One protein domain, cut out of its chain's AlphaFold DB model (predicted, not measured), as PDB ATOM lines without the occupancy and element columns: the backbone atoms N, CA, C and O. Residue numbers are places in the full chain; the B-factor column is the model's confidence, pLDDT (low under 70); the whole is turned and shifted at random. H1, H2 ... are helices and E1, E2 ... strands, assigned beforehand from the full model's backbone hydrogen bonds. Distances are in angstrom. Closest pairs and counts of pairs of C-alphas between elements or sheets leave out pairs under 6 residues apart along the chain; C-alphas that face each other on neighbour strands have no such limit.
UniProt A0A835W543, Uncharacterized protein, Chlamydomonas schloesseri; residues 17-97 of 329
ATOM      1  N   ASP A  17     -16.036 -42.523  20.025       80.69
ATOM      2  CA  ASP A  17     -14.718 -42.810  20.599       80.69
ATOM      3  C   ASP A  17     -14.266 -44.241  20.261       80.69
ATOM      4  O   ASP A  17     -14.785 -45.231  20.817       80.69
ATOM      5  N   LEU A  18     -13.253 -44.354  19.406       86.44
ATOM      6  CA  LEU A  18     -12.564 -45.604  19.096       86.44
ATOM      7  C   LEU A  18     -11.253 -45.698  19.871       86.44
ATOM      8  O   LEU A  18     -10.525 -44.724  20.023       86.44
ATOM      9  N   VAL A  19     -10.955 -46.896  20.363       86.31
ATOM     10  CA  VAL A  19      -9.659 -47.214  20.963       86.31
ATOM     11  C   VAL A  19      -9.003 -48.274  20.102       86.31
ATOM     12  O   VAL A  19      -9.616 -49.310  19.853       86.31
ATOM     13  N   ALA A  20      -7.771 -48.009  19.686       89.19
ATOM     14  CA  ALA A  20      -6.875 -49.002  19.123       89.19
ATOM     15  C   ALA A  20      -5.768 -49.275  20.145       89.19
ATOM     16  O   ALA A  20      -4.982 -48.377  20.468       89.19
ATOM     17  N   TYR A  21      -5.747 -50.498  20.671       88.44
ATOM     18  CA  TYR A  21      -4.632 -50.985  21.472       88.44
ATOM     19  C   TYR A  21      -3.481 -51.345  20.530       88.44
ATOM     20  O   TYR A  21      -3.694 -51.991  19.507       88.44
ATOM     21  N   VAL A  22      -2.287 -50.843  20.834       89.75
ATOM     22  CA  VAL A  22      -1.097 -50.984  19.995       89.75
ATOM     23  C   VAL A  22      -0.042 -51.754  20.774       89.75
ATOM     24  O   VAL A  22       0.500 -51.245  21.758       89.75
ATOM     25  N   SER A  23       0.258 -52.963  20.310       88.69
ATOM     26  CA  SER A  23       1.302 -53.837  20.860       88.69
ATOM     27  C   SER A  23       2.685 -53.527  20.298       88.69
ATOM     28  O   SER A  23       3.679 -53.644  21.013       88.69
ATOM     29  N   GLN A  24       2.774 -53.088  19.040       88.19
ATOM     30  CA  GLN A  24       4.049 -52.847  18.363       88.19
ATOM     31  C   GLN A  24       3.954 -51.700  17.353       88.19
ATOM     32  O   GLN A  24       2.935 -51.516  16.688       88.19
ATOM     33  N   TYR A  25       5.044 -50.950  17.189       88.12
ATOM     34  CA  TYR A  25       5.190 -49.949  16.132       88.12
ATOM     35  C   TYR A  25       6.610 -49.993  15.566       88.12
ATOM     36  O   TYR A  25       7.581 -49.901  16.311       88.12
ATOM     37  N   ARG A  26       6.728 -50.154  14.239       87.44
ATOM     38  CA  ARG A  26       8.012 -50.251  13.511       87.44
ATOM     39  C   ARG A  26       8.975 -51.296  14.089       87.44
ATOM     40  O   ARG A  26      10.166 -51.047  14.217       87.44
ATOM     41  N   GLY A  27       8.457 -52.462  14.462       84.94
ATOM     42  CA  GLY A  27       9.284 -53.517  15.047       84.94
ATOM     43  C   GLY A  27       9.501 -53.379  16.560       84.94
ATOM     44  O   GLY A  27       9.855 -54.363  17.202       84.94
ATOM     45  N   THR A  28       9.222 -52.221  17.165       84.38
ATOM     46  CA  THR A  28       9.435 -51.984  18.600       84.38
ATOM     47  C   THR A  28       8.182 -52.305  19.423       84.38
ATOM     48  O   THR A  28       7.126 -51.720  19.149       84.38
ATOM     49  N   PRO A  29       8.265 -53.197  20.431       85.12
ATOM     50  CA  PRO A  29       7.174 -53.429  21.376       85.12
ATOM     51  C   PRO A  29       6.810 -52.158  22.149       85.12
ATOM     52  O   PRO A  29       7.683 -51.410  22.590       85.12
ATOM     53  N   LEU A  30       5.513 -51.921  22.334       82.69
ATOM     54  CA  LEU A  30       4.966 -50.744  23.014       82.69
ATOM     55  C   LEU A  30       4.312 -51.080  24.366       82.69
ATOM     56  O   LEU A  30       3.542 -50.278  24.893       82.69
ATOM     57  N   SER A  31       4.659 -52.223  24.964       83.56
ATOM     58  CA  SER A  31       4.169 -52.665  26.277       83.56
ATOM     59  C   SER A  31       4.727 -51.847  27.456       83.56
ATOM     60  O   SER A  31       4.229 -51.938  28.575       83.56
ATOM     61  N   ASN A  32       5.738 -50.998  27.238       83.19
ATOM     62  CA  ASN A  32       6.275 -50.117  28.276       83.19
ATOM     63  C   ASN A  32       5.493 -48.796  28.361       83.19
ATOM     64  O   ASN A  32       5.621 -47.919  27.503       83.19
ATOM     65  N   LEU A  33       4.756 -48.610  29.457       85.88
ATOM     66  CA  LEU A  33       3.946 -47.417  29.711       85.88
ATOM     67  C   LEU A  33       4.761 -46.105  29.728       85.88
ATOM     68  O   LEU A  33       4.227 -45.062  29.353       85.88
ATOM     69  N   GLU A  34       6.052 -46.133  30.088       83.88
ATOM     70  CA  GLU A  34       6.920 -44.942  30.057       83.88
ATOM     71  C   GLU A  34       7.110 -44.383  28.642       83.88
ATOM     72  O   GLU A  34       7.135 -43.165  28.457       83.88
ATOM     73  N   LEU A  35       7.167 -45.248  27.623       80.50
ATOM     74  CA  LEU A  35       7.252 -44.811  26.222       80.50
ATOM     75  C   LEU A  35       6.016 -44.002  25.819       80.50
ATOM     76  O   LEU A  35       6.108 -43.047  25.053       80.50
ATOM     77  N   TRP A  36       4.858 -44.336  26.388       83.44
ATOM     78  CA  TRP A  36       3.608 -43.627  26.131       83.44
ATOM     79  C   TRP A  36       3.495 -42.301  26.881       83.44
ATOM     80  O   TRP A  36       2.796 -41.390  26.423       83.44
ATOM     81  N   ARG A  37       4.194 -42.172  28.015       81.75
ATOM     82  CA  ARG A  37       4.324 -40.905  28.751       81.75
ATOM     83  C   ARG A  37       5.230 -39.921  28.009       81.75
ATOM     84  O   ARG A  37       4.970 -38.717  28.034       81.75
ATOM     85  N   ARG A  38       6.239 -40.418  27.288       74.25
ATOM     86  CA  ARG A  38       7.132 -39.618  26.437       74.25
ATOM     87  C   ARG A  38       6.414 -39.205  25.144       74.25
ATOM     88  O   ARG A  38       6.345 -39.941  24.168       74.25
ATOM     89  N   GLN A  39       5.854 -37.993  25.117       60.06
ATOM     90  CA  GLN A  39       5.149 -37.462  23.934       60.06
ATOM     91  C   GLN A  39       6.055 -36.742  22.913       60.06
ATOM     92  O   GLN A  39       5.548 -36.195  21.931       60.06
ATOM     93  N   GLY A  40       7.376 -36.716  23.127       55.94
ATOM     94  CA  GLY A  40       8.329 -35.980  22.291       55.94
ATOM     95  C   GLY A  40       8.415 -36.514  20.858       55.94
ATOM     96  O   GLY A  40       8.450 -37.716  20.636       55.94
ATOM     97  N   ALA A  41       8.456 -35.615  19.871       49.91
ATOM     98  CA  ALA A  41       8.481 -35.962  18.447       49.91
ATOM     99  C   ALA A  41       9.867 -36.371  17.908       49.91
ATOM    100  O   ALA A  41       9.944 -36.763  16.744       49.91
ATOM    101  N   GLN A  42      10.928 -36.230  18.711       50.28
ATOM    102  CA  GLN A  42      12.324 -36.356  18.271       50.28
ATOM    103  C   GLN A  42      12.886 -37.783  18.338       50.28
ATOM    104  O   GLN A  42      13.940 -38.035  17.765       50.28
ATOM    105  N   GLU A  43      12.187 -38.729  18.970       59.47
ATOM    106  CA  GLU A  43      12.594 -40.138  18.971       59.47
ATOM    107  C   GLU A  43      11.979 -40.877  17.773       59.47
ATOM    108  O   GLU A  43      10.809 -40.665  17.420       59.47
ATOM    109  N   GLU A  44      12.763 -41.763  17.144       59.81
ATOM    110  CA  GLU A  44      12.336 -42.531  15.968       59.81
ATOM    111  C   GLU A  44      11.071 -43.360  16.225       59.81
ATOM    112  O   GLU A  44      10.259 -43.530  15.308       59.81
ATOM    113  N   VAL A  45      10.887 -43.787  17.477       65.62
ATOM    114  CA  VAL A  45       9.732 -44.511  18.013       65.62
ATOM    115  C   VAL A  45       9.061 -43.625  19.064       65.62
ATOM    116  O   VAL A  45       9.303 -43.747  20.259       65.62
ATOM    117  N   SER A  46       8.213 -42.698  18.619       77.38
ATOM    118  CA  SER A  46       7.399 -41.863  19.511       77.38
ATOM    119  C   SER A  46       5.915 -41.983  19.189       77.38
ATOM    120  O   SER A  46       5.517 -42.083  18.023       77.38
ATOM    121  N   VAL A  47       5.061 -41.880  20.214       80.06
ATOM    122  CA  VAL A  47       3.597 -41.882  20.030       80.06
ATOM    123  C   VAL A  47       3.150 -40.715  19.137       80.06
ATOM    124  O   VAL A  47       2.181 -40.821  18.389       80.06
ATOM    125  N   GLY A  48       3.874 -39.590  19.176       80.88
ATOM    126  CA  GLY A  48       3.648 -38.457  18.278       80.88
ATOM    127  C   GLY A  48       3.876 -38.806  16.804       80.88
ATOM    128  O   GLY A  48       3.039 -38.464  15.968       80.88
ATOM    129  N   ARG A  49       4.969 -39.512  16.483       84.62
ATOM    130  CA  ARG A  49       5.247 -39.987  15.118       84.62
ATOM    131  C   ARG A  49       4.246 -41.048  14.677       84.62
ATOM    132  O   ARG A  49       3.680 -40.908  13.601       84.62
ATOM    133  N   MET A  50       3.944 -42.017  15.540       88.50
ATOM    134  CA  MET A  50       2.944 -43.050  15.265       88.50
ATOM    135  C   MET A  50       1.586 -42.449  14.879       88.50
ATOM    136  O   MET A  50       0.990 -42.867  13.892       88.50
ATOM    137  N   ARG A  51       1.108 -41.420  15.592       88.31
ATOM    138  CA  ARG A  51      -0.142 -40.732  15.225       88.31
ATOM    139  C   ARG A  51      -0.076 -40.082  13.844       88.31
ATOM    140  O   ARG A  51      -1.063 -40.139  13.120       88.31
ATOM    141  N   ARG A  52       1.052 -39.461  13.476       88.69
ATOM    142  CA  ARG A  52       1.227 -38.869  12.136       88.69
ATOM    143  C   ARG A  52       1.207 -39.942  11.051       88.69
ATOM    144  O   ARG A  52       0.454 -39.799  10.099       88.69
ATOM    145  N   ASP A  53       1.920 -41.044  11.259       91.31
ATOM    146  CA  ASP A  53       1.932 -42.165  10.315       91.31
ATOM    147  C   ASP A  53       0.532 -42.779  10.142       91.31
ATOM    148  O   ASP A  53       0.113 -43.033   9.014       91.31
ATOM    149  N   VAL A  54      -0.219 -42.975  11.235       92.75
ATOM    150  CA  VAL A  54      -1.609 -43.465  11.175       92.75
ATOM    151  C   VAL A  54      -2.512 -42.458  10.464       92.75
ATOM    152  O   VAL A  54      -3.307 -42.858   9.620       92.75
ATOM    153  N   LYS A  55      -2.380 -41.156  10.753       93.19
ATOM    154  CA  LYS A  55      -3.107 -40.102  10.030       93.19
ATOM    155  C   LYS A  55      -2.859 -40.207   8.526       93.19
ATOM    156  O   LYS A  55      -3.815 -40.243   7.757       93.19
ATOM    157  N   ASP A  56      -1.597 -40.261   8.118       92.75
ATOM    158  CA  ASP A  56      -1.225 -40.268   6.707       92.75
ATOM    159  C   ASP A  56      -1.669 -41.572   6.023       92.75
ATOM    160  O   ASP A  56      -2.115 -41.551   4.878       92.75
ATOM    161  N   ALA A  57      -1.626 -42.708   6.728       93.88
ATOM    162  CA  ALA A  57      -2.167 -43.975   6.242       93.88
ATOM    163  C   ALA A  57      -3.689 -43.920   6.035       93.88
ATOM    164  O   ALA A  57      -4.164 -44.333   4.978       93.88
ATOM    165  N   LEU A  58      -4.440 -43.369   6.995       93.62
ATOM    166  CA  LEU A  58      -5.891 -43.200   6.881       93.62
ATOM    167  C   LEU A  58      -6.261 -42.272   5.717       93.62
ATOM    168  O   LEU A  58      -7.137 -42.615   4.933       93.62
ATOM    169  N   GLN A  59      -5.558 -41.146   5.554       92.56
ATOM    170  CA  GLN A  59      -5.806 -40.219   4.440       92.56
ATOM    171  C   GLN A  59      -5.448 -40.813   3.077       92.56
ATOM    172  O   GLN A  59      -6.088 -40.479   2.087       92.56
ATOM    173  N   ARG A  60      -4.440 -41.692   2.997       94.88
ATOM    174  CA  ARG A  60      -4.140 -42.419   1.753       94.88
ATOM    175  C   ARG A  60      -5.205 -43.458   1.419       94.88
ATOM    176  O   ARG A  60      -5.530 -43.622   0.250       94.88
ATOM    177  N   ALA A  61      -5.705 -44.171   2.426       94.50
ATOM    178  CA  ALA A  61      -6.706 -45.219   2.238       94.50
ATOM    179  C   ALA A  61      -8.096 -44.653   1.906       94.50
ATOM    180  O   ALA A  61      -8.825 -45.262   1.132       94.50
ATOM    181  N   ALA A  62      -8.440 -43.498   2.479       92.88
ATOM    182  CA  ALA A  62      -9.716 -42.818   2.289       92.88
ATOM    183  C   ALA A  62      -9.492 -41.298   2.146       92.88
ATOM    184  O   ALA A  62      -9.560 -40.560   3.138       92.88
ATOM    185  N   PRO A  63      -9.173 -40.809   0.930       90.88
ATOM    186  CA  PRO A  63      -8.874 -39.397   0.679       90.88
ATOM    187  C   PRO A  63     -10.020 -38.436   1.020       90.88
ATOM    188  O   PRO A  63      -9.788 -37.256   1.273       90.88
ATOM    189  N   GLU A  64     -11.255 -38.932   1.032       91.44
ATOM    190  CA  GLU A  64     -12.456 -38.182   1.384       91.44
ATOM    191  C   GLU A  64     -12.625 -37.975   2.899       91.44
ATOM    192  O   GLU A  64     -13.438 -37.149   3.325       91.44
ATOM    193  N   TRP A  65     -11.859 -38.686   3.736       92.69
ATOM    194  CA  TRP A  65     -11.900 -38.508   5.187       92.69
ATOM    195  C   TRP A  65     -11.063 -37.306   5.613       92.69
ATOM    196  O   TRP A  65      -9.900 -37.139   5.238       92.69
ATOM    197  N   SER A  66     -11.616 -36.494   6.513       91.25
ATOM    198  CA  SER A  66     -10.822 -35.460   7.183       91.25
ATOM    199  C   SER A  66     -10.107 -36.068   8.386       91.25
ATOM    200  O   SER A  66     -10.759 -36.526   9.316       91.25
ATOM    201  N   VAL A  67      -8.770 -36.085   8.399       91.94
ATOM    202  CA  VAL A  67      -7.992 -36.647   9.517       91.94
ATOM    203  C   VAL A  67      -7.030 -35.604  10.065       91.94
ATOM    204  O   VAL A  67      -6.174 -35.083   9.349       91.94
ATOM    205  N   LYS A  68      -7.140 -35.303  11.361       90.56
ATOM    206  CA  LYS A  68      -6.254 -34.357  12.051       90.56
ATOM    207  C   LYS A  68      -5.784 -34.895  13.393       90.56
ATOM    208  O   LYS A  68      -6.532 -35.562  14.103       90.56
ATOM    209  N   VAL A  69      -4.557 -34.540  13.766       85.50
ATOM    210  CA  VAL A  69      -4.080 -34.720  15.139       85.50
ATOM    211  C   VAL A  69      -4.601 -33.539  15.951       85.50
ATOM    212  O   VAL A  69      -4.148 -32.411  15.767       85.50
ATOM    213  N   ALA A  70      -5.601 -33.779  16.791       79.06
ATOM    214  CA  ALA A  70      -6.215 -32.762  17.635       79.06
ATOM    215  C   ALA A  70      -5.706 -32.897  19.070       79.06
ATOM    216  O   ALA A  70      -5.570 -34.010  19.572       79.06
ATOM    217  N   ASN A  71      -5.461 -31.774  19.743       71.62
ATOM    218  CA  ASN A  71      -5.164 -31.779  21.171       71.62
ATOM    219  C   ASN A  71      -6.476 -31.706  21.963       71.62
ATOM    220  O   ASN A  71      -7.110 -30.653  22.039       71.62
ATOM    221  N   ASP A  72      -6.898 -32.834  22.523       67.38
ATOM    222  CA  ASP A  72      -8.057 -32.931  23.399       67.38
ATOM    223  C   ASP A  72      -7.677 -32.657  24.866       67.38
ATOM    224  O   ASP A  72      -6.702 -33.184  25.402       67.38
ATOM    225  N   ALA A  73      -8.483 -31.865  25.572       60.28
ATOM    226  CA  ALA A  73      -8.205 -31.478  26.959       60.28
ATOM    227  C   ALA A  73      -8.229 -32.657  27.964       60.28
ATOM    228  O   ALA A  73      -7.774 -32.530  29.109       60.28
ATOM    229  N   HIS A  74      -8.800 -33.801  27.585       60.31
ATOM    230  CA  HIS A  74      -8.863 -35.019  28.388       60.31
ATOM    231  C   HIS A  74      -8.057 -36.172  27.790       60.31
ATOM    232  O   HIS A  74      -7.427 -36.920  28.546       60.31
ATOM    233  N   TYR A  75      -8.016 -36.268  26.465       60.53
ATOM    234  CA  TYR A  75      -7.352 -37.323  25.712       60.53
ATOM    235  C   TYR A  75      -6.028 -36.895  25.057       60.53
ATOM    236  O   TYR A  75      -5.329 -37.726  24.473       60.53
ATOM    237  N   GLY A  76      -5.559 -35.670  25.307       69.88
ATOM    238  CA  GLY A  76      -4.310 -35.161  24.745       69.88
ATOM    239  C   GLY A  76      -4.346 -35.260  23.224       69.88
ATOM    240  O   GLY A  76      -5.412 -35.190  22.622       69.88
ATOM    241  N   ASN A  77      -3.197 -35.488  22.594       73.00
ATOM    242  CA  ASN A  77      -3.161 -35.699  21.150       73.00
ATOM    243  C   ASN A  77      -3.953 -36.964  20.756       73.00
ATOM    244  O   ASN A  77      -3.554 -38.084  21.084       73.00
ATOM    245  N   ILE A  78      -5.056 -36.779  20.035       82.88
ATOM    246  CA  ILE A  78      -5.910 -37.824  19.455       82.88
ATOM    247  C   ILE A  78      -5.995 -37.665  17.940       82.88
ATOM    248  O   ILE A  78      -5.673 -36.605  17.399       82.88
ATOM    249  N   LEU A  79      -6.442 -38.712  17.252       88.69
ATOM    250  CA  LEU A  79      -6.775 -38.648  15.834       88.69
ATOM    251  C   LEU A  79      -8.267 -38.364  15.690       88.69
ATOM    252  O   LEU A  79      -9.083 -39.231  15.973       88.69
ATOM    253  N   ARG A  80      -8.620 -37.154  15.252       90.06
ATOM    254  CA  ARG A  80     -10.004 -36.811  14.917       90.06
ATOM    255  C   ARG A  80     -10.238 -37.058  13.436       90.06
ATOM    256  O   ARG A  80      -9.563 -36.448  12.604       90.06
ATOM    257  N   ILE A  81     -11.186 -37.939  13.143       91.38
ATOM    258  CA  ILE A  81     -11.533 -38.428  11.811       91.38
ATOM    259  C   ILE A  81     -12.972 -37.998  11.508       91.38
ATOM    260  O   ILE A  81     -13.877 -38.293  12.281       91.38
ATOM    261  N   GLY A  82     -13.206 -37.296  10.405       90.44
ATOM    262  CA  GLY A  82     -14.549 -37.009   9.901       90.44
ATOM    263  C   GLY A  82     -14.922 -37.977   8.782       90.44
ATOM    264  O   GLY A  82     -14.277 -37.942   7.735       90.44
ATOM    265  N   VAL A  83     -15.962 -38.789   8.997       86.94
ATOM    266  CA  VAL A  83     -16.479 -39.789   8.044       86.94
ATOM    267  C   VAL A  83     -17.965 -39.536   7.810       86.94
ATOM    268  O   VAL A  83     -18.757 -39.640   8.743       86.94
ATOM    269  N   GLY A  84     -18.361 -39.181   6.582       83.00
ATOM    270  CA  GLY A  84     -19.780 -39.027   6.219       83.00
ATOM    271  C   GLY A  84     -20.573 -38.069   7.123       83.00
ATOM    272  O   GLY A  84     -21.731 -38.331   7.431       83.00
ATOM    273  N   GLY A  85     -19.940 -36.996   7.612       80.06
ATOM    274  CA  GLY A  85     -20.551 -36.037   8.543       80.06
ATOM    275  C   GLY A  85     -20.507 -36.435  10.027       80.06
ATOM    276  O   GLY A  85     -20.954 -35.659  10.869       80.06
ATOM    277  N   VAL A  86     -19.938 -37.595  10.368       82.56
ATOM    278  CA  VAL A  86     -19.734 -38.060  11.750       82.56
ATOM    279  C   VAL A  86     -18.285 -37.827  12.177       82.56
ATOM    280  O   VAL A  86     -17.355 -38.163  11.447       82.56
ATOM    281  N   GLU A  87     -18.083 -37.279  13.378       85.44
ATOM    282  CA  GLU A  87     -16.755 -37.179  13.992       85.44
ATOM    283  C   GLU A  87     -16.438 -38.432  14.820       85.44
ATOM    284  O   GLU A  87     -17.206 -38.849  15.692       85.44
ATOM    285  N   VAL A  88     -15.276 -39.016  14.549       88.00
ATOM    286  CA  VAL A  88     -14.717 -40.184  15.222       88.00
ATOM    287  C   VAL A  88     -13.397 -39.776  15.868       88.00
ATOM    288  O   VAL A  88     -12.464 -39.357  15.186       88.00
ATOM    289  N   ASP A  89     -13.309 -39.917  17.183       87.94
ATOM    290  CA  ASP A  89     -12.086 -39.692  17.942       87.94
ATOM    291  C   ASP A  89     -11.396 -41.052  18.152       87.94
ATOM    292  O   ASP A  89     -11.861 -41.911  18.903       87.94
ATOM    293  N   LEU A  90     -10.287 -41.269  17.442       89.94
ATOM    294  CA  LEU A  90      -9.447 -42.459  17.534       89.94
ATOM    295  C   LEU A  90      -8.302 -42.222  18.526       89.94
ATOM    296  O   LEU A  90      -7.404 -41.395  18.322       89.94
ATOM    297  N   LEU A  91      -8.325 -42.997  19.605       88.50
ATOM    298  CA  LEU A  91      -7.307 -43.025  20.641       88.50
ATOM    299  C   LEU A  91      -6.395 -44.230  20.415       88.50
ATOM    300  O   LEU A  91      -6.841 -45.374  20.460       88.50
ATOM    301  N   LEU A  92      -5.106 -43.961  20.228       89.31
ATOM    302  CA  LEU A  92      -4.070 -44.989  20.280       89.31
ATOM    303  C   LEU A  92      -3.653 -45.174  21.738       89.31
ATOM    304  O   LEU A  92      -3.338 -44.178  22.402       89.31
ATOM    305  N   LEU A  93      -3.664 -46.414  22.221       88.50
ATOM    306  CA  LEU A  93      -3.343 -46.779  23.602       88.50
ATOM    307  C   LEU A  93      -2.428 -48.007  23.651       88.50
ATOM    308  O   LEU A  93      -2.457 -48.802  22.717       88.50
ATOM    309  N   PRO A  94      -1.621 -48.177  24.711       88.81
ATOM    310  CA  PRO A  94      -0.761 -49.348  24.838       88.81
ATOM    311  C   PRO A  94      -1.569 -50.630  24.992       88.81
ATOM    312  O   PRO A  94      -2.463 -50.688  25.836       88.81
ATOM    313  N   GLU A  95      -1.189 -51.661  24.244       90.31
ATOM    314  CA  GLU A  95      -1.453 -53.049  24.617       90.31
ATOM    315  C   GLU A  95      -0.303 -53.523  25.513       90.31
ATOM    316  O   GLU A  95       0.831 -53.665  25.059       90.31
ATOM    317  N   LEU A  96      -0.567 -53.675  26.811       90.50
ATOM    318  CA  LEU A  96       0.480 -53.972  27.798       90.50
ATOM    319  C   LEU A  96       0.690 -55.468  28.031       90.50
ATOM    320  O   LEU A  96       1.632 -55.857  28.718       90.50
ATOM    321  N   LEU A  97      -0.215 -56.292  27.515       90.50
ATOM    322  CA  LEU A  97      -0.177 -57.734  27.669       90.50
ATOM    323  C   LEU A  97       0.517 -58.374  26.473       90.50
ATOM    324  O   LEU A  97       0.261 -58.010  25.329       90.50
TER     325      LEU A  97
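Overview. This is residues 17 to 97 of the 329 residues of an uncharacterized protein of Chlamydomonas schloesseri (UniProt A0A835W543). What shape? A strongly twisted sheet of four strands has H2 over one face; H1 only grazes it. What parts? Among 81 printed residues come E1, H1, H2, E2, E3, E4, class mixed; the mixed sheet's order is E1 E4 E3 E2. It is compact, radius of gyration of the C-alphas 12.7 A, spans 36 by 26 by 25 A.

Along the chain. What comes first? E1, residues 17 to 22, from C-alpha 17 at (-14.718, -42.810, 20.599). What follows? H1 is 33 to 37, H2 47 to 61, E2 66 to 72, E3 76 to 83, and E4 86 to 94, 25.7 A long, ending at (-0.761, -49.348, 24.838).

Arrangement. Which strands pair? Parallel E1 and E4 have N 18 and O 89 2.9 A apart. Hairpins E2 E3 and E3 E4 make a meander, antiparallel in turn, with N 68 and O 80 3.0 A apart. And H2? It lies over E3, along the strands; its height over the sheet is 8.6 A.

Size, cuts and confidence. Any cut? The printed part has no cut. Where is confidence low? Residues 39 to 45 and 72 to 76 have pLDDT under 70.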